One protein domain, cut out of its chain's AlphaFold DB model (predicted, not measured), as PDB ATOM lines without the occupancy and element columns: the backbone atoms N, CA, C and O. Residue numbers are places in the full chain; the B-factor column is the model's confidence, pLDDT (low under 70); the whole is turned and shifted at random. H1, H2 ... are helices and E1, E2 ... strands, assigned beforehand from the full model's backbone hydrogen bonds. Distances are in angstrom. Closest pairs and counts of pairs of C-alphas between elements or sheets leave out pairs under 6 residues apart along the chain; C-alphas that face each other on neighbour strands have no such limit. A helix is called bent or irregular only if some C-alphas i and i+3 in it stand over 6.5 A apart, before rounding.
ATOM      1  N   ILE A  44      28.941   5.901 105.972       96.25
ATOM      2  CA  ILE A  44      28.680   4.853 104.969       96.25
ATOM      3  C   ILE A  44      27.707   5.362 103.900       96.25
ATOM      4  O   ILE A  44      27.937   5.144 102.706       96.25
ATOM      5  N   ALA A  45      26.657   6.085 104.300       95.88
ATOM      6  CA  ALA A  45      25.668   6.634 103.378       95.88
ATOM      7  C   ALA A  45      26.297   7.572 102.331       95.88
ATOM      8  O   ALA A  45      25.953   7.491 101.154       95.88
ATOM      9  N   THR A  46      27.259   8.411 102.727       95.62
ATOM     10  CA  THR A  46      27.945   9.325 101.791       95.62
ATOM     11  C   THR A  46      28.965   8.624 100.889       95.62
ATOM     12  O   THR A  46      29.123   9.007  99.730       95.62
ATOM     13  N   MET A  47      29.632   7.573 101.372       95.12
ATOM     14  CA  MET A  47      30.657   6.849 100.605       95.12
ATOM     15  C   MET A  47      30.075   5.832  99.610       95.12
ATOM     16  O   MET A  47      30.646   5.607  98.541       95.12
ATOM     17  N   THR A  48      28.926   5.232  99.929       95.81
ATOM     18  CA  THR A  48      28.279   4.188  99.115       95.81
ATOM     19  C   THR A  48      28.061   4.571  97.639       95.81
ATOM     20  O   THR A  48      28.453   3.778  96.778       95.81
ATOM     21  N   PRO A  49      27.501   5.747  97.274       92.50
ATOM     22  CA  PRO A  49      27.279   6.075  95.862       92.50
ATOM     23  C   PRO A  49      28.585   6.169  95.058       92.50
ATOM     24  O   PRO A  49      28.630   5.743  93.903       92.50
ATOM     25  N   LEU A  50      29.670   6.662  95.667       93.38
ATOM     26  CA  LEU A  50      30.985   6.726  95.028       93.38
ATOM     27  C   LEU A  50      31.550   5.323  94.781       93.38
ATOM     28  O   LEU A  50      32.025   5.031  93.683       93.38
ATOM     29  N   ALA A  51      31.454   4.447  95.783       92.94
ATOM     30  CA  ALA A  51      31.910   3.067  95.676       92.94
ATOM     31  C   ALA A  51      31.148   2.297  94.585       92.94
ATOM     32  O   ALA A  51      31.765   1.619  93.766       92.94
ATOM     33  N   LEU A  52      29.821   2.453  94.508       93.81
ATOM     34  CA  LEU A  52      29.007   1.818  93.466       93.81
ATOM     35  C   LEU A  52      29.410   2.281  92.062       93.81
ATOM     36  O   LEU A  52      29.533   1.453  91.159       93.81
ATOM     37  N   ASN A  53      29.670   3.576  91.874       93.62
ATOM     38  CA  ASN A  53      30.144   4.102  90.594       93.62
ATOM     39  C   ASN A  53      31.531   3.553  90.223       93.62
ATOM     40  O   ASN A  53      31.763   3.196  89.067       93.62
ATOM     41  N   ALA A  54      32.438   3.437  91.196       95.00
ATOM     42  CA  ALA A  54      33.750   2.833  90.982       95.00
ATOM     43  C   ALA A  54      33.639   1.354  90.571       95.00
ATOM     44  O   ALA A  54      34.294   0.932  89.619       95.00
ATOM     45  N   ILE A  55      32.754   0.587  91.217       94.75
ATOM     46  CA  ILE A  55      32.487  -0.816  90.867       94.75
ATOM     47  C   ILE A  55      31.935  -0.926  89.442       94.75
ATOM     48  O   ILE A  55      32.443  -1.732  88.663       94.75
ATOM     49  N   ARG A  56      30.950  -0.095  89.066       94.69
ATOM     50  CA  ARG A  56      30.388  -0.080  87.700       94.69
ATOM     51  C   ARG A  56      31.467   0.166  86.647       94.69
ATOM     52  O   ARG A  56      31.549  -0.572  85.669       94.69
ATOM     53  N   ARG A  57      32.343   1.149  86.878       95.31
ATOM     54  CA  ARG A  57      33.474   1.450  85.985       95.31
ATOM     55  C   ARG A  57      34.497   0.325  85.928       95.31
ATOM     56  O   ARG A  57      35.009   0.031  84.852       95.31
ATOM     57  N   SER A  58      34.780  -0.322  87.056       96.50
ATOM     58  CA  SER A  58      35.685  -1.471  87.104       96.50
ATOM     59  C   SER A  58      35.131  -2.660  86.317       96.50
ATOM     60  O   SER A  58      35.882  -3.296  85.583       96.50
ATOM     61  N   GLN A  59      33.831  -2.947  86.437       95.44
ATOM     62  CA  GLN A  59      33.164  -4.008  85.675       95.44
ATOM     63  C   GLN A  59      33.165  -3.700  84.177       95.44
ATOM     64  O   GLN A  59      33.560  -4.549  83.380       95.44
ATOM     65  N   ALA A  60      32.807  -2.471  83.798       96.06
ATOM     66  CA  ALA A  60      32.858  -2.027  82.409       96.06
ATOM     67  C   ALA A  60      34.276  -2.107  81.825       96.06
ATOM     68  O   ALA A  60      34.451  -2.585  80.709       96.06
ATOM     69  N   SER A  61      35.293  -1.715  82.598       96.62
ATOM     70  CA  SER A  61      36.697  -1.818  82.182       96.62
ATOM     71  C   SER A  61      37.119  -3.265  81.964       96.62
ATOM     72  O   SER A  61      37.736  -3.559  80.947       96.62
ATOM     73  N   LYS A  62      36.737  -4.176  82.870       95.75
ATOM     74  CA  LYS A  62      37.008  -5.612  82.730       95.75
ATOM     75  C   LYS A  62      36.390  -6.171  81.445       95.75
ATOM     76  O   LYS A  62      37.089  -6.805  80.662       95.75
ATOM     77  N   VAL A  63      35.103  -5.906  81.215       95.38
ATOM     78  CA  VAL A  63      34.391  -6.377  80.016       95.38
ATOM     79  C   VAL A  63      35.018  -5.799  78.747       95.38
ATOM     80  O   VAL A  63      35.356  -6.549  77.836       95.38
ATOM     81  N   ALA A  64      35.240  -4.484  78.698       96.38
ATOM     82  CA  ALA A  64      35.829  -3.827  77.535       96.38
ATOM     83  C   ALA A  64      37.242  -4.348  77.226       96.38
ATOM     84  O   ALA A  64      37.578  -4.553  76.061       96.38
ATOM     85  N   GLN A  65      38.065  -4.586  78.252       95.81
ATOM     86  CA  GLN A  65      39.406  -5.149  78.088       95.81
ATOM     87  C   GLN A  65      39.359  -6.576  77.545       95.81
ATOM     88  O   GLN A  65      40.050  -6.856  76.570       95.81
ATOM     89  N   ASN A  66      38.522  -7.446  78.115       96.06
ATOM     90  CA  ASN A  66      38.368  -8.820  77.637       96.06
ATOM     91  C   ASN A  66      37.929  -8.860  76.168       96.06
ATOM     92  O   ASN A  66      38.560  -9.535  75.360       96.06
ATOM     93  N   ILE A  67      36.903  -8.081  75.803       96.00
ATOM     94  CA  ILE A  67      36.429  -7.993  74.415       96.00
ATOM     95  C   ILE A  67      37.532  -7.470  73.492       96.00
ATOM     96  O   ILE A  67      37.747  -8.023  72.419       96.00
ATOM     97  N   LYS A  68      38.254  -6.420  73.898       95.69
ATOM     98  CA  LYS A  68      39.327  -5.842  73.083       95.69
ATOM     99  C   LYS A  68      40.467  -6.832  72.845       95.69
ATOM    100  O   LYS A  68      40.987  -6.899  71.737       95.69
ATOM    101  N   ILE A  69      40.858  -7.583  73.874       95.75
ATOM    102  CA  ILE A  69      41.869  -8.636  73.751       95.75
ATOM    103  C   ILE A  69      41.382  -9.686  72.753       95.75
ATOM    104  O   ILE A  69      42.102  -9.988  71.810       95.75
ATOM    105  N   LEU A  70      40.146 -10.169  72.896       96.25
ATOM    106  CA  LEU A  70      39.561 -11.147  71.977       96.25
ATOM    107  C   LEU A  70      39.516 -10.647  70.530       96.25
ATOM    108  O   LEU A  70      39.942 -11.369  69.636       96.25
ATOM    109  N   ALA A  71      39.054  -9.416  70.300       95.69
ATOM    110  CA  ALA A  71      38.968  -8.835  68.961       95.69
ATOM    111  C   ALA A  71      40.351  -8.741  68.302       95.69
ATOM    112  O   ALA A  71      40.538  -9.211  67.184       95.69
ATOM    113  N   ASN A  72      41.334  -8.215  69.038       95.69
ATOM    114  CA  ASN A  72      42.706  -8.100  68.554       95.69
ATOM    115  C   ASN A  72      43.328  -9.472  68.266       95.69
ATOM    116  O   ASN A  72      44.037  -9.634  67.280       95.69
ATOM    117  N   MET A  73      43.105 -10.458  69.137       95.50
ATOM    118  CA  MET A  73      43.673 -11.793  68.956       95.50
ATOM    119  C   MET A  73      43.018 -12.538  67.799       95.50
ATOM    120  O   MET A  73      43.722 -13.234  67.075       95.50
ATOM    121  N   LEU A  74      41.712 -12.356  67.592       95.50
ATOM    122  CA  LEU A  74      41.014 -12.897  66.431       95.50
ATOM    123  C   LEU A  74      41.585 -12.322  65.135       95.50
ATOM    124  O   LEU A  74      41.870 -13.069  64.206       95.50
ATOM    125  N   GLU A  75      41.790 -11.006  65.090       95.06
ATOM    126  CA  GLU A  75      42.383 -10.321  63.941       95.06
ATOM    127  C   GLU A  75      43.815 -10.812  63.674       95.06
ATOM    128  O   GLU A  75      44.148 -11.192  62.553       95.06
ATOM    129  N   VAL A  76      44.653 -10.900  64.712       93.94
ATOM    130  CA  VAL A  76      46.017 -11.444  64.597       93.94
ATOM    131  C   VAL A  76      46.005 -12.889  64.102       93.94
ATOM    132  O   VAL A  76      46.805 -13.239  63.235       93.94
ATOM    133  N   ALA A  77      45.112 -13.727  64.626       93.75
ATOM    134  CA  ALA A  77      45.005 -15.117  64.206       93.75
ATOM    135  C   ALA A  77      44.542 -15.235  62.751       93.75
ATOM    136  O   ALA A  77      45.121 -16.006  61.995       93.75
ATOM    137  N   ALA A  78      43.576 -14.419  62.330       94.06
ATOM    138  CA  ALA A  78      43.121 -14.371  60.947       94.06
ATOM    139  C   ALA A  78      44.242 -13.971  59.974       94.06
ATOM    140  O   ALA A  78      44.384 -14.586  58.921       94.06
ATOM    141  N   TYR A  79      45.079 -12.996  60.339       93.25
ATOM    142  CA  TYR A  79      46.221 -12.590  59.513       93.25
ATOM    143  C   TYR A  79      47.379 -13.590  59.519       93.25
ATOM    144  O   TYR A  79      48.068 -13.734  58.513       93.25
ATOM    145  N   SER A  80      47.630 -14.246  60.651       92.75
ATOM    146  CA  SER A  80      48.758 -15.167  60.809       92.75
ATOM    147  C   SER A  80      48.457 -16.553  60.246       92.75
ATOM    148  O   SER A  80      49.305 -17.153  59.590       92.75
ATOM    149  N   ASN A  81      47.265 -17.074  60.532       92.88
ATOM    150  CA  ASN A  81      46.892 -18.451  60.222       92.88
ATOM    151  C   ASN A  81      46.112 -18.547  58.908       92.88
ATOM    152  O   ASN A  81      46.075 -19.613  58.298       92.88
ATOM    153  N   GLY A  82      45.507 -17.443  58.463       91.56
ATOM    154  CA  GLY A  82      44.656 -17.420  57.285       91.56
ATOM    155  C   GLY A  82      43.335 -18.150  57.508       91.56
ATOM    156  O   GLY A  82      42.821 -18.251  58.627       91.56
ATOM    157  N   LEU A  83      42.774 -18.632  56.404       92.19
ATOM    158  CA  LEU A  83      41.490 -19.313  56.365       92.19
ATOM    159  C   LEU A  83      41.687 -20.797  56.043       92.19
ATOM    160  O   LEU A  83      42.576 -21.143  55.264       92.19
ATOM    161  N   ASN A  84      40.855 -21.658  56.621       90.69
ATOM    162  CA  ASN A  84      40.784 -23.068  56.247       90.69
ATOM    163  C   ASN A  84      39.950 -23.266  54.962       90.69
ATOM    164  O   ASN A  84      39.392 -22.312  54.415       90.69
ATOM    165  N   ASP A  85      39.840 -24.511  54.491       89.00
ATOM    166  CA  ASP A  85      39.112 -24.858  53.257       89.00
ATOM    167  C   ASP A  85      37.610 -24.515  53.311       89.00
ATOM    168  O   ASP A  85      36.966 -24.346  52.276       89.00
ATOM    169  N   GLU A  86      37.052 -24.379  54.515       86.69
ATOM    170  CA  GLU A  86      35.655 -24.002  54.760       86.69
ATOM    171  C   GLU A  86      35.466 -22.475  54.817       86.69
ATOM    172  O   GLU A  86      34.340 -21.989  54.858       86.69
ATOM    173  N   GLY A  87      36.555 -21.697  54.783       87.94
ATOM    174  CA  GLY A  87      36.537 -20.239  54.896       87.94
ATOM    175  C   GLY A  87      36.501 -19.721  56.338       87.94
ATOM    176  O   GLY A  87      36.320 -18.516  56.537       87.94
ATOM    177  N   ALA A  88      36.692 -20.600  57.323       90.94
ATOM    178  CA  ALA A  88      36.835 -20.272  58.736       90.94
ATOM    179  C   ALA A  88      38.246 -19.749  59.023       90.94
ATOM    180  O   ALA A  88      39.202 -20.161  58.372       90.94
ATOM    181  N   ILE A  89      38.413 -18.900  60.037       92.62
ATOM    182  CA  ILE A  89      39.748 -18.553  60.533       92.62
ATOM    183  C   ILE A  89      40.380 -19.823  61.104       92.62
ATOM    184  O   ILE A  89      39.799 -20.467  61.979       92.62
ATOM    185  N   ALA A  90      41.565 -20.177  60.610       92.81
ATOM    186  CA  ALA A  90      42.240 -21.398  61.016       92.81
ATOM    187  C   ALA A  90      42.816 -21.266  62.439       92.81
ATOM    188  O   ALA A  90      43.571 -20.345  62.764       92.81
ATOM    189  N   GLY A  91      42.473 -22.217  63.299       89.88
ATOM    190  CA  GLY A  91      43.127 -22.485  64.570       89.88
ATOM    191  C   GLY A  91      44.473 -23.190  64.377       89.88
ATOM    192  O   GLY A  91      44.914 -23.474  63.264       89.88
ATOM    193  N   MET A  92      45.142 -23.513  65.485       82.12
ATOM    194  CA  MET A  92      46.526 -24.017  65.455       82.12
ATOM    195  C   MET A  92      46.691 -25.372  64.741       82.12
ATOM    196  O   MET A  92      47.787 -25.687  64.282       82.12
ATOM    197  N   ASN A  93      45.614 -26.156  64.631       85.56
ATOM    198  CA  ASN A  93      45.602 -27.463  63.966       85.56
ATOM    199  C   ASN A  93      44.919 -27.445  62.583       85.56
ATOM    200  O   ASN A  93      44.749 -28.505  61.992       85.56
ATOM    201  N   GLY A  94      44.513 -26.275  62.076       83.44
ATOM    202  CA  GLY A  94      43.735 -26.141  60.834       83.44
ATOM    203  C   GLY A  94      42.212 -26.231  61.011       83.44
ATOM    204  O   GLY A  94      41.474 -25.897  60.086       83.44
ATOM    205  N   ASP A  95      41.744 -26.614  62.202       90.44
ATOM    206  CA  ASP A  95      40.330 -26.537  62.597       90.44
ATOM    207  C   ASP A  95      39.856 -25.074  62.703       90.44
ATOM    208  O   ASP A  95      40.670 -24.156  62.725       90.44
ATOM    209  N   GLU A  96      38.549 -24.835  62.816       90.62
ATOM    210  CA  GLU A  96      37.998 -23.504  63.123       90.62
ATOM    211  C   GLU A  96      38.562 -22.943  64.441       90.62
ATOM    212  O   GLU A  96      38.659 -23.653  65.446       90.62
ATOM    213  N   ILE A  97      38.883 -21.647  64.456       93.12
ATOM    214  CA  ILE A  97      39.367 -20.966  65.654       93.12
ATOM    215  C   ILE A  97      38.325 -20.926  66.775       93.12
ATOM    216  O   ILE A  97      37.161 -20.575  66.578       93.12
ATOM    217  N   ARG A  98      38.766 -21.229  67.996       91.94
ATOM    218  CA  ARG A  98      37.936 -21.178  69.202       91.94
ATOM    219  C   ARG A  98      38.420 -20.084  70.151       91.94
ATOM    220  O   ARG A  98      39.589 -19.704  70.156       91.94
ATOM    221  N   LEU A  99      37.544 -19.609  71.032       92.19
ATOM    222  CA  LEU A  99      37.850 -18.633  72.084       92.19
ATOM    223  C   LEU A  99      39.033 -19.074  72.949       92.19
ATOM    224  O   LEU A  99      39.842 -18.236  73.336       92.19
ATOM    225  N   LYS A 100      39.164 -20.380  73.212       91.00
ATOM    226  CA  LYS A 100      40.293 -20.966  73.957       91.00
ATOM    227  C   LYS A 100      41.639 -20.860  73.227       91.00
ATOM    228  O   LYS A 100      42.674 -20.869  73.890       91.00
ATOM    229  N   ASP A 101      41.623 -20.768  71.896       91.44
ATOM    230  CA  ASP A 101      42.828 -20.597  71.077       91.44
ATOM    231  C   ASP A 101      43.277 -19.130  71.080       91.44
ATOM    232  O   ASP A 101      44.463 -18.837  70.944       91.44
ATOM    233  N   LEU A 102      42.330 -18.211  71.299       91.81
ATOM    234  CA  LEU A 102      42.599 -16.794  71.511       91.81
ATOM    235  C   LEU A 102      43.062 -16.553  72.950       91.81
ATOM    236  O   LEU A 102      44.154 -16.062  73.193       91.81
ATOM    237  N   VAL A 103      42.253 -16.904  73.945       92.00
ATOM    238  CA  VAL A 103      42.519 -16.574  75.346       92.00
ATOM    239  C   VAL A 103      42.362 -17.822  76.203       92.00
ATOM    240  O   VAL A 103      41.280 -18.390  76.313       92.00
ATOM    241  N   ARG A 104      43.453 -18.221  76.867       87.88
ATOM    242  CA  ARG A 104      43.508 -19.446  77.683       87.88
ATOM    243  C   ARG A 104      42.556 -19.435  78.882       87.88
ATOM    244  O   ARG A 104      42.025 -20.480  79.237       87.88
ATOM    245  N   ASP A 105      42.417 -18.288  79.541       89.31
ATOM    246  CA  ASP A 105      41.585 -18.119  80.736       89.31
ATOM    247  C   ASP A 105      40.506 -17.078  80.452       89.31
ATOM    248  O   ASP A 105      40.637 -15.894  80.771       89.31
ATOM    249  N   LEU A 106      39.467 -17.523  79.750       89.69
ATOM    250  CA  LEU A 106      38.307 -16.713  79.426       89.69
ATOM    251  C   LEU A 106      37.078 -17.286  80.143       89.69
ATOM    252  O   LEU A 106      36.845 -18.492  80.079       89.69
ATOM    253  N   PRO A 107      36.257 -16.451  80.806       89.06
ATOM    254  CA  PRO A 107      34.993 -16.908  81.363       89.06
ATOM    255  C   PRO A 107      34.056 -17.451  80.273       89.06
ATOM    256  O   PRO A 107      33.959 -16.870  79.194       89.06
ATOM    257  N   ASN A 108      33.243 -18.457  80.603       90.75
ATOM    258  CA  ASN A 108      32.208 -19.007  79.706       90.75
ATOM    259  C   ASN A 108      31.058 -18.021  79.403       90.75
ATOM    260  O   ASN A 108      30.066 -18.377  78.775       90.75
ATOM    261  N   SER A 109      31.150 -16.780  79.881       90.88
ATOM    262  CA  SER A 109      30.184 -15.719  79.612       90.88
ATOM    263  C   SER A 109      30.458 -14.963  78.315       90.88
ATOM    264  O   SER A 109      29.726 -14.012  78.050       90.88
ATOM    265  N   TYR A 110      31.462 -15.355  77.523       92.62
ATOM    266  CA  TYR A 110      31.796 -14.768  76.222       92.62
ATOM    267  C   TYR A 110      31.502 -15.760  75.100       92.62
ATOM    268  O   TYR A 110      31.779 -16.944  75.242       92.62
ATOM    269  N   ALA A 111      30.972 -15.257  73.994       91.94
ATOM    270  CA  ALA A 111      30.761 -16.002  72.766       91.94
ATOM    271  C   ALA A 111      31.350 -15.225  71.587       91.94
ATOM    272  O   ALA A 111      31.368 -13.988  71.592       91.94
ATOM    273  N   LEU A 112      31.817 -15.962  70.588       92.62
ATOM    274  CA  LEU A 112      32.312 -15.432  69.327       92.62
ATOM    275  C   LEU A 112      31.408 -15.921  68.203       92.62
ATOM    276  O   LEU A 112      31.101 -17.107  68.135       92.62
ATOM    277  N   LEU A 113      31.017 -15.011  67.318       91.38
ATOM    278  CA  LEU A 113      30.464 -15.349  66.014       91.38
ATOM    279  C   LEU A 113      31.221 -14.558  64.957       91.38
ATOM    280  O   LEU A 113      31.526 -13.384  65.173       91.38
ATOM    281  N   TYR A 114      31.484 -15.162  63.809       92.38
ATOM    282  CA  TYR A 114      31.979 -14.430  62.654       92.38
ATOM    283  C   TYR A 114      31.503 -15.056  61.345       92.38
ATOM    284  O   TYR A 114      31.225 -16.248  61.259       92.38
ATOM    285  N   ASP A 115      31.413 -14.227  60.319       91.06
ATOM    286  CA  ASP A 115      31.210 -14.655  58.941       91.06
ATOM    287  C   ASP A 115      32.368 -14.146  58.090       91.06
ATOM    288  O   ASP A 115      32.992 -13.124  58.401       91.06
ATOM    289  N   ASN A 116      32.638 -14.874  57.017       89.94
ATOM    290  CA  ASN A 116      33.605 -14.494  56.010       89.94
ATOM    291  C   ASN A 116      32.894 -14.333  54.670       89.94
ATOM    292  O   ASN A 116      32.399 -15.297  54.087       89.94
ATOM    293  N   GLU A 117      32.910 -13.109  54.156       88.75
ATOM    294  CA  GLU A 117      32.402 -12.790  52.833       88.75
ATOM    295  C   GLU A 117      33.550 -12.252  51.973       88.75
ATOM    296  O   GLU A 117      33.940 -11.088  52.074       88.75
ATOM    297  N   ASN A 118      34.108 -13.109  51.114       85.50
ATOM    298  CA  ASN A 118      35.169 -12.751  50.162       85.50
ATOM    299  C   ASN A 118      36.397 -12.083  50.821       85.50
ATOM    300  O   ASN A 118      36.888 -11.060  50.342       85.50
ATOM    301  N   GLY A 119      36.872 -12.631  51.945       85.19
ATOM    302  CA  GLY A 119      38.030 -12.107  52.681       85.19
ATOM    303  C   GLY A 119      37.692 -10.952  53.625       85.19
ATOM    304  O   GLY A 119      38.562 -10.467  54.345       85.19
ATOM    305  N   LYS A 120      36.432 -10.507  53.668       91.81
ATOM    306  CA  LYS A 120      35.940  -9.607  54.709       91.81
ATOM    307  C   LYS A 120      35.380 -10.426  55.863       91.81
ATOM    308  O   LYS A 120      34.321 -11.038  55.733       91.81
ATOM    309  N   ILE A 121      36.047 -10.370  57.009       92.31
ATOM    310  CA  ILE A 121      35.526 -10.938  58.247       92.31
ATOM    311  C   ILE A 121      34.590  -9.931  58.902       92.31
ATOM    312  O   ILE A 121      34.979  -8.790  59.165       92.31
ATOM    313  N   THR A 122      33.371 -10.361  59.204       92.38
ATOM    314  CA  THR A 122      32.429  -9.628  60.055       92.38
ATOM    315  C   THR A 122      32.254 -10.423  61.337       92.38
ATOM    316  O   THR A 122      31.693 -11.512  61.309       92.38
ATOM    317  N   ALA A 123      32.756  -9.899  62.453       92.88
ATOM    318  CA  ALA A 123      32.801 -10.598  63.729       92.88
ATOM    319  C   ALA A 123      31.998  -9.869  64.809       92.88
ATOM    320  O   ALA A 123      31.939  -8.635  64.871       92.88
ATOM    321  N   THR A 124      31.422 -10.663  65.706       92.88
ATOM    322  CA  THR A 124      30.768 -10.192  66.917       92.88
ATOM    323  C   THR A 124      31.285 -10.956  68.120       92.88
ATOM    324  O   THR A 124      31.248 -12.185  68.159       92.88
ATOM    325  N   ILE A 125      31.720 -10.212  69.134       93.56
ATOM    326  CA  ILE A 125      31.988 -10.763  70.462       93.56
ATOM    327  C   ILE A 125      30.851 -10.346  71.380       93.56
ATOM    328  O   ILE A 125      30.557  -9.155  71.525       93.56
ATOM    329  N   SER A 126      30.242 -11.330  72.020       92.06
ATOM    330  CA  SER A 126      29.073 -11.150  72.868       92.06
ATOM    331  C   SER A 126      29.378 -11.608  74.275       92.06
ATOM    332  O   SER A 126      29.972 -12.663  74.468       92.06
ATOM    333  N   THR A 127      28.956 -10.835  75.273       92.06
ATOM    334  CA  THR A 127      29.059 -11.253  76.669       92.06
ATOM    335  C   THR A 127      27.738 -11.154  77.414       92.06
ATOM    336  O   THR A 127      26.962 -10.218  77.219       92.06
ATOM    337  N   SER A 128      27.507 -12.131  78.289       89.81
ATOM    338  CA  SER A 128      26.420 -12.139  79.275       89.81
ATOM    339  C   SER A 128      26.849 -11.565  80.638       89.81
ATOM    340  O   SER A 128      26.057 -11.559  81.588       89.81
ATOM    341  N   ASP A 129      28.091 -11.073  80.759       90.94
ATOM    342  CA  ASP A 129      28.568 -10.377  81.955       90.94
ATOM    343  C   ASP A 129      27.776  -9.084  82.195       90.94
ATOM    344  O   ASP A 129      27.454  -8.319  81.284       90.94
ATOM    345  N   ARG A 130      27.505  -8.789  83.471       87.81
ATOM    346  CA  ARG A 130      26.841  -7.542  83.855       87.81
ATOM    347  C   ARG A 130      27.839  -6.390  83.857       87.81
ATOM    348  O   ARG A 130      28.748  -6.362  84.685       87.81
ATOM    349  N   ALA A 131      27.612  -5.412  82.988       91.81
ATOM    350  CA  ALA A 131      28.307  -4.132  83.001       91.81
ATOM    351  C   ALA A 131      27.394  -2.994  82.522       91.81
ATOM    352  O   ALA A 131      26.380  -3.207  81.852       91.81
ATOM    353  N   ASP A 132      27.758  -1.768  82.891       92.50
ATOM    354  CA  ASP A 132      27.090  -0.561  82.411       92.50
ATOM    355  C   ASP A 132      27.490  -0.294  80.950       92.50
ATOM    356  O   ASP A 132      28.668  -0.078  80.659       92.50
ATOM    357  N   LEU A 133      26.516  -0.321  80.029       91.44
ATOM    358  CA  LEU A 133      26.771  -0.160  78.594       91.44
ATOM    359  C   LEU A 133      27.437   1.181  78.273       91.44
ATOM    360  O   LEU A 133      28.318   1.213  77.420       91.44
ATOM    361  N   ALA A 134      27.046   2.269  78.941       93.31
ATOM    362  CA  ALA A 134      27.586   3.588  78.640       93.31
ATOM    363  C   ALA A 134      29.074   3.658  79.004       93.31
ATOM    364  O   ALA A 134      29.876   4.185  78.238       93.31
ATOM    365  N   GLU A 135      29.469   3.074  80.139       94.62
ATOM    366  CA  GLU A 135      30.886   3.006  80.515       94.62
ATOM    367  C   GLU A 135      31.678   2.047  79.607       94.62
ATOM    368  O   GLU A 135      32.825   2.348  79.276       94.62
ATOM    369  N   VAL A 136      31.081   0.945  79.132       94.88
ATOM    370  CA  VAL A 136      31.735   0.062  78.145       94.88
ATOM    371  C   VAL A 136      31.924   0.784  76.808       94.88
ATOM    372  O   VAL A 136      33.031   0.792  76.278       94.88
ATOM    373  N   GLN A 137      30.891   1.460  76.293       94.50
ATOM    374  CA  GLN A 137      30.933   2.208  75.028       94.50
ATOM    375  C   GLN A 137      31.986   3.320  75.021       94.50
ATOM    376  O   GLN A 137      32.551   3.629  73.973       94.50
ATOM    377  N   ARG A 138      32.279   3.917  76.181       94.12
ATOM    378  CA  ARG A 138      33.357   4.910  76.312       94.12
ATOM    379  C   ARG A 138      34.743   4.321  76.069       94.12
ATOM    380  O   ARG A 138      35.621   5.040  75.602       94.12
ATOM    381  N   LEU A 139      34.948   3.055  76.423       94.44
ATOM    382  CA  LEU A 139      36.218   2.348  76.238       94.44
ATOM    383  C   LEU A 139      36.281   1.631  74.890       94.44
ATOM    384  O   LEU A 139      37.357   1.513  74.306       94.44
ATOM    385  N   LEU A 140      35.131   1.158  74.414       93.31
ATOM    386  CA  LEU A 140      34.986   0.377  73.200       93.31
ATOM    387  C   LEU A 140      33.798   0.905  72.373       93.31
ATOM    388  O   LEU A 140      32.663   0.441  72.517       93.31
ATOM    389  N   PRO A 141      34.033   1.914  71.514       89.25
ATOM    390  CA  PRO A 141      32.993   2.456  70.647       89.25
ATOM    391  C   PRO A 141      32.491   1.385  69.674       89.25
ATOM    392  O   PRO A 141      33.291   0.670  69.083       89.25
ATOM    393  N   GLY A 142      31.175   1.281  69.488       84.69
ATOM    394  CA  GLY A 142      30.556   0.242  68.648       84.69
ATOM    395  C   GLY A 142      29.924  -0.905  69.438       84.69
ATOM    396  O   GLY A 142      29.225  -1.736  68.860       84.69
ATOM    397  N   THR A 143      30.091  -0.922  70.764       91.25
ATOM    398  CA  THR A 143      29.366  -1.847  71.634       91.25
ATOM    399  C   THR A 143      27.883  -1.485  71.740       91.25
ATOM    400  O   THR A 143      27.527  -0.313  71.878       91.25
ATOM    401  N   GLN A 144      26.997  -2.478  71.710       90.56
ATOM    402  CA  GLN A 144      25.548  -2.307  71.820       90.56
ATOM    403  C   GLN A 144      24.939  -3.393  72.704       90.56
ATOM    404  O   GLN A 144      25.462  -4.504  72.777       90.56
ATOM    405  N   LYS A 145      23.821  -3.077  73.363       88.81
ATOM    406  CA  LYS A 145      22.965  -4.104  73.958       88.81
ATOM    407  C   LYS A 145      22.057  -4.691  72.889       88.81
ATOM    408  O   LYS A 145      21.561  -3.942  72.054       88.81
ATOM    409  N   GLY A 146      21.862  -6.000  72.917       81.31
ATOM    410  CA  GLY A 146      20.970  -6.675  71.981       81.31
ATOM    411  C   GLY A 146      20.764  -8.132  72.348       81.31
ATOM    412  O   GLY A 146      21.496  -8.673  73.183       81.31
ATOM    413  N   ASN A 147      19.777  -8.748  71.711       81.50
ATOM    414  CA  ASN A 147      19.409 -10.141  71.950       81.50
ATOM    415  C   ASN A 147      20.198 -11.096  71.047       81.50
ATOM    416  O   ASN A 147      20.750 -10.696  70.019       81.50
ATOM    417  N   TRP A 148      20.192 -12.387  71.395       75.81
ATOM    418  CA  TRP A 148      20.946 -13.411  70.664       75.81
ATOM    419  C   TRP A 148      20.651 -13.452  69.154       75.81
ATOM    420  O   TRP A 148      21.567 -13.440  68.336       75.81
ATOM    421  N   GLY A 149      19.375 -13.381  68.766       73.88
ATOM    422  CA  GLY A 149      18.986 -13.375  67.349       73.88
ATOM    423  C   GLY A 149      19.430 -12.125  66.570       73.88
ATOM    424  O   GLY A 149      19.687 -12.196  65.366       73.88
ATOM    425  N   GLU A 150      19.569 -10.973  67.235       73.06
ATOM    426  CA  GLU A 150      20.055  -9.741  66.593       73.06
ATOM    427  C   GLU A 150      21.553  -9.838  66.282       73.06
ATOM    428  O   GLU A 150      21.998  -9.382  65.227       73.06
ATOM    429  N   ILE A 151      22.321 -10.489  67.159       76.75
ATOM    430  CA  ILE A 151      23.763 -10.718  66.997       76.75
ATOM    431  C   ILE A 151      24.036 -11.552  65.747       76.75
ATOM    432  O   ILE A 151      24.822 -11.143  64.887       76.75
ATOM    433  N   GLN A 152      23.330 -12.676  65.606       73.88
ATOM    434  CA  GLN A 152      23.429 -13.547  64.432       73.88
ATOM    435  C   GLN A 152      23.113 -12.763  63.150       73.88
ATOM    436  O   GLN A 152      23.848 -12.830  62.168       73.88
ATOM    437  N   SER A 153      22.074 -11.918  63.187       72.19
ATOM    438  CA  SER A 153      21.653 -11.139  62.020       72.19
ATOM    439  C   SER A 153      22.655 -10.103  61.521       72.19
ATOM    440  O   SER A 153      22.652  -9.783  60.333       72.19
ATOM    441  N   ARG A 154      23.472  -9.560  62.423       75.25
ATOM    442  CA  ARG A 154      24.471  -8.535  62.110       75.25
ATOM    443  C   ARG A 154      25.820  -9.125  61.729       75.25
ATOM    444  O   ARG A 154      26.568  -8.462  61.023       75.25
ATOM    445  N   THR A 155      26.106 -10.333  62.206       79.00
ATOM    446  CA  THR A 155      27.338 -11.059  61.887       79.00
ATOM    447  C   THR A 155      27.295 -11.601  60.458       79.00
ATOM    448  O   THR A 155      28.234 -11.368  59.710       79.00
ATOM    449  N   ALA A 156      26.179 -12.222  60.054       72.38
ATOM    450  CA  ALA A 156      25.975 -12.777  58.711       72.38
ATOM    451  C   ALA A 156      24.720 -12.168  58.044       72.38
ATOM    452  O   ALA A 156      23.640 -12.779  58.020       72.38
ATOM    453  N   PRO A 157      24.795 -10.917  57.552       68.44
ATOM    454  CA  PRO A 157      23.648 -10.252  56.949       68.44
ATOM    455  C   PRO A 157      23.233 -10.942  55.640       68.44
ATOM    456  O   PRO A 157      23.997 -11.015  54.689       68.44
ATOM    457  N   GLY A 158      21.985 -11.416  55.576       65.19
ATOM    458  CA  GLY A 158      21.406 -12.025  54.369       65.19
ATOM    459  C   GLY A 158      21.484 -13.554  54.294       65.19
ATOM    460  O   GLY A 158      20.881 -14.125  53.390       65.19
ATOM    461  N   LYS A 159      22.141 -14.212  55.256       69.25
ATOM    462  CA  LYS A 159      22.157 -15.676  55.379       69.25
ATOM    463  C   LYS A 159      20.988 -16.210  56.227       69.25
ATOM    464  O   LYS A 159      20.343 -15.453  56.967       69.25
ATOM    465  N   ASN A 160      20.662 -17.489  56.066       59.41
ATOM    466  CA  ASN A 160      19.585 -18.211  56.743       59.41
ATOM    467  C   ASN A 160      20.027 -18.629  58.163       59.41
ATOM    468  O   ASN A 160      20.464 -19.738  58.431       59.41
ATOM    469  N   LYS A 161      19.827 -17.711  59.114       63.62
ATOM    470  CA  LYS A 161      20.273 -17.721  60.533       63.62
ATOM    471  C   LYS A 161      19.809 -18.907  61.410       63.62
ATOM    472  O   LYS A 161      19.913 -18.828  62.632       63.62
ATOM    473  N   THR A 162      19.235 -19.942  60.809       53.97
ATOM    474  CA  THR A 162      18.744 -21.168  61.453       53.97
ATOM    475  C   THR A 162      19.657 -22.364  61.187       53.97
ATOM    476  O   THR A 162      19.553 -23.349  61.910       53.97
ATOM    477  N   ASP A 163      20.530 -22.278  60.179       57.28
ATOM    478  CA  ASP A 163      21.482 -23.331  59.842       57.28
ATOM    479  C   ASP A 163      22.839 -23.001  60.483       57.28
ATOM    480  O   ASP A 163      23.408 -21.938  60.235       57.28
ATOM    481  N   ASP A 164      23.376 -23.918  61.293       59.66
ATOM    482  CA  ASP A 164      24.653 -23.744  62.015       59.66
ATOM    483  C   ASP A 164      25.863 -23.508  61.084       59.66
ATOM    484  O   ASP A 164      26.933 -23.126  61.549       59.66
ATOM    485  N   ASN A 165      25.695 -23.698  59.772       63.12
ATOM    486  CA  ASN A 165      26.733 -23.531  58.752       63.12
ATOM    487  C   ASN A 165      26.839 -22.098  58.200       63.12
ATOM    488  O   ASN A 165      27.747 -21.811  57.421       63.12
ATOM    489  N   ASP A 166      25.907 -21.204  58.543       69.06
ATOM    490  CA  ASP A 166      25.863 -19.859  57.955       69.06
ATOM    491  C   ASP A 166      26.804 -18.857  58.630       69.06
ATOM    492  O   ASP A 166      27.039 -17.770  58.097       69.06
ATOM    493  N   PHE A 167      27.343 -19.215  59.791       82.25
ATOM    494  CA  PHE A 167      28.343 -18.444  60.512       82.25
ATOM    495  C   PHE A 167      29.215 -19.377  61.349       82.25
ATOM    496  O   PHE A 167      28.752 -20.357  61.928       82.25
ATOM    497  N   PHE A 168      30.480 -19.007  61.469       86.62
ATOM    498  CA  PHE A 168      31.403 -19.633  62.399       86.62
ATOM    499  C   PHE A 168      31.113 -19.131  63.807       86.62
ATOM    500  O   PHE A 168      30.774 -17.955  64.004       86.62
ATOM    501  N   HIS A 169      31.200 -20.017  64.792       89.12
ATOM    502  CA  HIS A 169      30.873 -19.663  66.160       89.12
ATOM    503  C   HIS A 169      31.593 -20.514  67.197       89.12
ATOM    504  O   HIS A 169      31.774 -21.724  67.069       89.12
ATOM    505  N   ASP A 170      31.880 -19.866  68.323       90.19
ATOM    506  CA  ASP A 170      32.281 -20.535  69.546       90.19
ATOM    507  C   ASP A 170      31.460 -20.012  70.725       90.19
ATOM    508  O   ASP A 170      31.586 -18.858  71.148       90.19
ATOM    509  N   ILE A 171      30.575 -20.875  71.222       87.81
ATOM    510  CA  ILE A 171      29.647 -20.596  72.316       87.81
ATOM    511  C   ILE A 171      29.956 -21.611  73.423       87.81
ATOM    512  O   ILE A 171      29.598 -22.780  73.289       87.81
ATOM    513  N   PRO A 172      30.629 -21.202  74.511       85.94
ATOM    514  CA  PRO A 172      30.987 -22.111  75.591       85.94
ATOM    515  C   PRO A 172      29.768 -22.707  76.299       85.94
ATOM    516  O   PRO A 172      28.748 -22.037  76.493       85.94
ATOM    517  N   ASP A 173      29.922 -23.931  76.809       79.75
ATOM    518  CA  ASP A 173      28.937 -24.558  77.689       79.75
ATOM    519  C   ASP A 173      28.677 -23.663  78.915       79.75
ATOM    520  O   ASP A 173      29.577 -23.350  79.705       79.75
ATOM    521  N   GLY A 174      27.427 -23.222  79.070       75.75
ATOM    522  CA  GLY A 174      27.010 -22.299  80.130       75.75
ATOM    523  C   GLY A 174      26.923 -20.828  79.717       75.75
ATOM    524  O   GLY A 174      26.561 -19.995  80.556       75.75
ATOM    525  N   PHE A 175      27.183 -20.492  78.449       81.88
ATOM    526  CA  PHE A 175      26.811 -19.190  77.909       81.88
ATOM    527  C   PHE A 175      25.285 -19.021  77.991       81.88
ATOM    528  O   PHE A 175      24.511 -19.851  77.514       81.88
ATOM    529  N   LYS A 176      24.831 -17.953  78.650       76.44
ATOM    530  CA  LYS A 176      23.406 -17.746  78.938       76.44
ATOM    531  C   LYS A 176      22.685 -17.225  77.705       76.44
ATOM    532  O   LYS A 176      22.557 -16.021  77.574       76.44
ATOM    533  N   THR A 177      22.189 -18.106  76.841       65.94
ATOM    534  CA  THR A 177      21.479 -17.770  75.587       65.94
ATOM    535  C   THR A 177      20.017 -17.327  75.773       65.94
ATOM    536  O   THR A 177      19.292 -17.169  74.792       65.94
ATOM    537  N   GLU A 178      19.548 -17.134  77.012       61.41
ATOM    538  CA  GLU A 178      18.147 -16.808  77.298       61.41
ATOM    539  C   GLU A 178      17.686 -15.535  76.561       61.41
ATOM    540  O   GLU A 178      18.325 -14.489  76.631       61.41
ATOM    541  N   SER A 179      16.519 -15.615  75.910       50.91
ATOM    542  CA  SER A 179      15.912 -14.566  75.063       50.91
ATOM    543  C   SER A 179      15.688 -13.207  75.761       50.91
ATOM    544  O   SER A 179      15.541 -12.185  75.098       50.91
ATOM    545  N   ASN A 180      15.703 -13.182  77.100       55.25
ATOM    546  CA  ASN A 180      15.549 -11.972  77.921       55.25
ATOM    547  C   ASN A 180      16.873 -11.458  78.525       55.25
ATOM    548  O   ASN A 180      16.862 -10.502  79.303       55.25
ATOM    549  N   GLY A 181      18.004 -12.104  78.230       58.38
ATOM    550  CA  GLY A 181      19.322 -11.644  78.648       58.38
ATOM    551  C   GLY A 181      19.805 -10.512  77.745       58.38
ATOM    552  O   GLY A 181      20.036 -10.722  76.562       58.38
ATOM    553  N   GLU A 182      19.980  -9.309  78.295       73.81
ATOM    554  CA  GLU A 182      20.665  -8.234  77.571       73.81
ATOM    555  C   GLU A 182      22.157  -8.576  77.458       73.81
ATOM    556  O   GLU A 182      22.895  -8.482  78.444       73.81
ATOM    557  N   PHE A 183      22.606  -8.957  76.262       86.62
ATOM    558  CA  PHE A 183      24.026  -9.155  75.978       86.62
ATOM    559  C   PHE A 183      24.694  -7.829  75.662       86.62
ATOM    560  O   PHE A 183      24.081  -6.934  75.083       86.62
ATOM    561  N   ILE A 184      25.976  -7.726  75.990       91.19
ATOM    562  CA  ILE A 184      26.840  -6.655  75.503       91.19
ATOM    563  C   ILE A 184      27.586  -7.192  74.285       91.19
ATOM    564  O   ILE A 184      28.366  -8.135  74.400       91.19
ATOM    565  N   ASN A 185      27.340  -6.581  73.132       91.56
ATOM    566  CA  ASN A 185      27.812  -7.044  71.833       91.56
ATOM    567  C   ASN A 185      28.755  -6.026  71.227       91.56
ATOM    568  O   ASN A 185      28.409  -4.849  71.128       91.56
ATOM    569  N   TYR A 186      29.926  -6.473  70.799       94.06
ATOM    570  CA  TYR A 186      30.879  -5.654  70.074       94.06
ATOM    571  C   TYR A 186      31.015  -6.158  68.644       94.06
ATOM    572  O   TYR A 186      31.489  -7.271  68.423       94.06
ATOM    573  N   PHE A 187      30.586  -5.323  67.701       91.44
ATOM    574  CA  PHE A 187      30.625  -5.605  66.271       91.44
ATOM    575  C   PHE A 187      31.852  -4.951  65.652       91.44
ATOM    576  O   PHE A 187      32.067  -3.749  65.828       91.44
ATOM    577  N   PHE A 188      32.618  -5.719  64.891       92.62
ATOM    578  CA  PHE A 188      33.769  -5.219  64.156       92.62
ATOM    579  C   PHE A 188      33.959  -6.016  62.870       92.62
ATOM    580  O   PHE A 188      33.445  -7.122  62.710       92.62
ATOM    581  N   SER A 189      34.670  -5.426  61.918       92.75
ATOM    582  CA  SER A 189      34.978  -6.082  60.654       92.75
ATOM    583  C   SER A 189      36.367  -5.700  60.194       92.75
ATOM    584  O   SER A 189      36.754  -4.538  60.335       92.75
ATOM    585  N   PHE A 190      37.068  -6.646  59.593       93.81
ATOM    586  CA  PHE A 190      38.400  -6.448  59.037       93.81
ATOM    587  C   PHE A 190      38.560  -7.277  57.759       93.81
ATOM    588  O   PHE A 190      37.757  -8.164  57.475       93.81
ATOM    589  N   HIS A 191      39.568  -6.950  56.957       92.44
ATOM    590  CA  HIS A 191      39.843  -7.632  55.693       92.44
ATOM    591  C   HIS A 191      41.133  -8.433  55.795       92.44
ATOM    592  O   HIS A 191      42.150  -7.893  56.227       92.44
ATOM    593  N   ILE A 192      41.088  -9.683  55.351       88.75
ATOM    594  CA  ILE A 192      42.248 -10.549  55.155       88.75
ATOM    595  C   ILE A 192      42.566 -10.524  53.654       88.75
ATOM    596  O   ILE A 192      41.646 -10.607  52.836       88.75
TER     597      ILE A 192
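This is residues 44 to 192 of the 193 residues of an uncharacterized protein of Thermotogales bacterium 46_20 (UniProt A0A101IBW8). A very long helix, H1, slants over one face of a twisted five-stranded sheet, and its first residues, 44 to 52, stick out as an arm from a compact body. Short H3 shares that face and H4 covers the other: three layers, helices on both faces. The 149 printed residues, mixed in class, hold four named helices and five named strands, H1 H2 E1 E2 H3 E3 H4 E4 E5; the antiparallel sheet runs E3 E5 E2 E1 E4. The whole is compact, with a radius of gyration of the C-alphas of 16.3 A, and spans 61 by 30 by 27 A.

Start at H1, residues 44 to 81, only just irregular: C-alphas 46 and 49 are 6.8 A apart. Its height over the sheet is 10.5 A. H2, residues 99 to 102, touches H1's residues 70 to 77 alone, closest at C-alphas 102 and 73, 5.7 A, and only grazes the sheet. E1, 110 to 117, and E2, 120 to 127, form a hairpin; N 113 and O 124 are 3.0 A apart. H3, 133 to 139, touches H1's residues 56 to 64 alone, C-alphas 136 and 60 being closest at 4.9 A. E2, H3 and E3, 143 to 146, make a split strand-helix-strand unit, E5, 183 to 191, lying between its strands, with a right-handed crossover. Between the antiparallel neighbours E3 and E5, N 144 and O 185 are within hydrogen-bond range at 2.8 A; between E5 and E2, also antiparallel neighbours, N 123 and O 188 are at 2.9 A. H4, 148 to 155, is over E2, closest at C-alphas 155 and 122, 5.6 A. E4, 168 to 170, is the antiparallel neighbour of E1, with N 114 and O 168 within hydrogen-bond range at 2.9 A. Every O i to N i+4 pair is within hydrogen-bond range in H4, 32 of 34 in H1 and 2 of 3 in H3; H2 is too short for one.

Find C-alpha 44 at (28.680, 4.853, 104.969); H1 runs 53.6 A to C-alpha 81. E5, 25.8 A long, ends at C-alpha 191, (39.843, -7.632, 55.693).

The farthest C-alphas, of Ala 45 and Asp 85, are 60.7 A apart. The printed part has no cut; H1 to H2, H4 to E4 and E4 to E5 are long links. Residues 157 to 166 and 177 to 181 have pLDDT under 70.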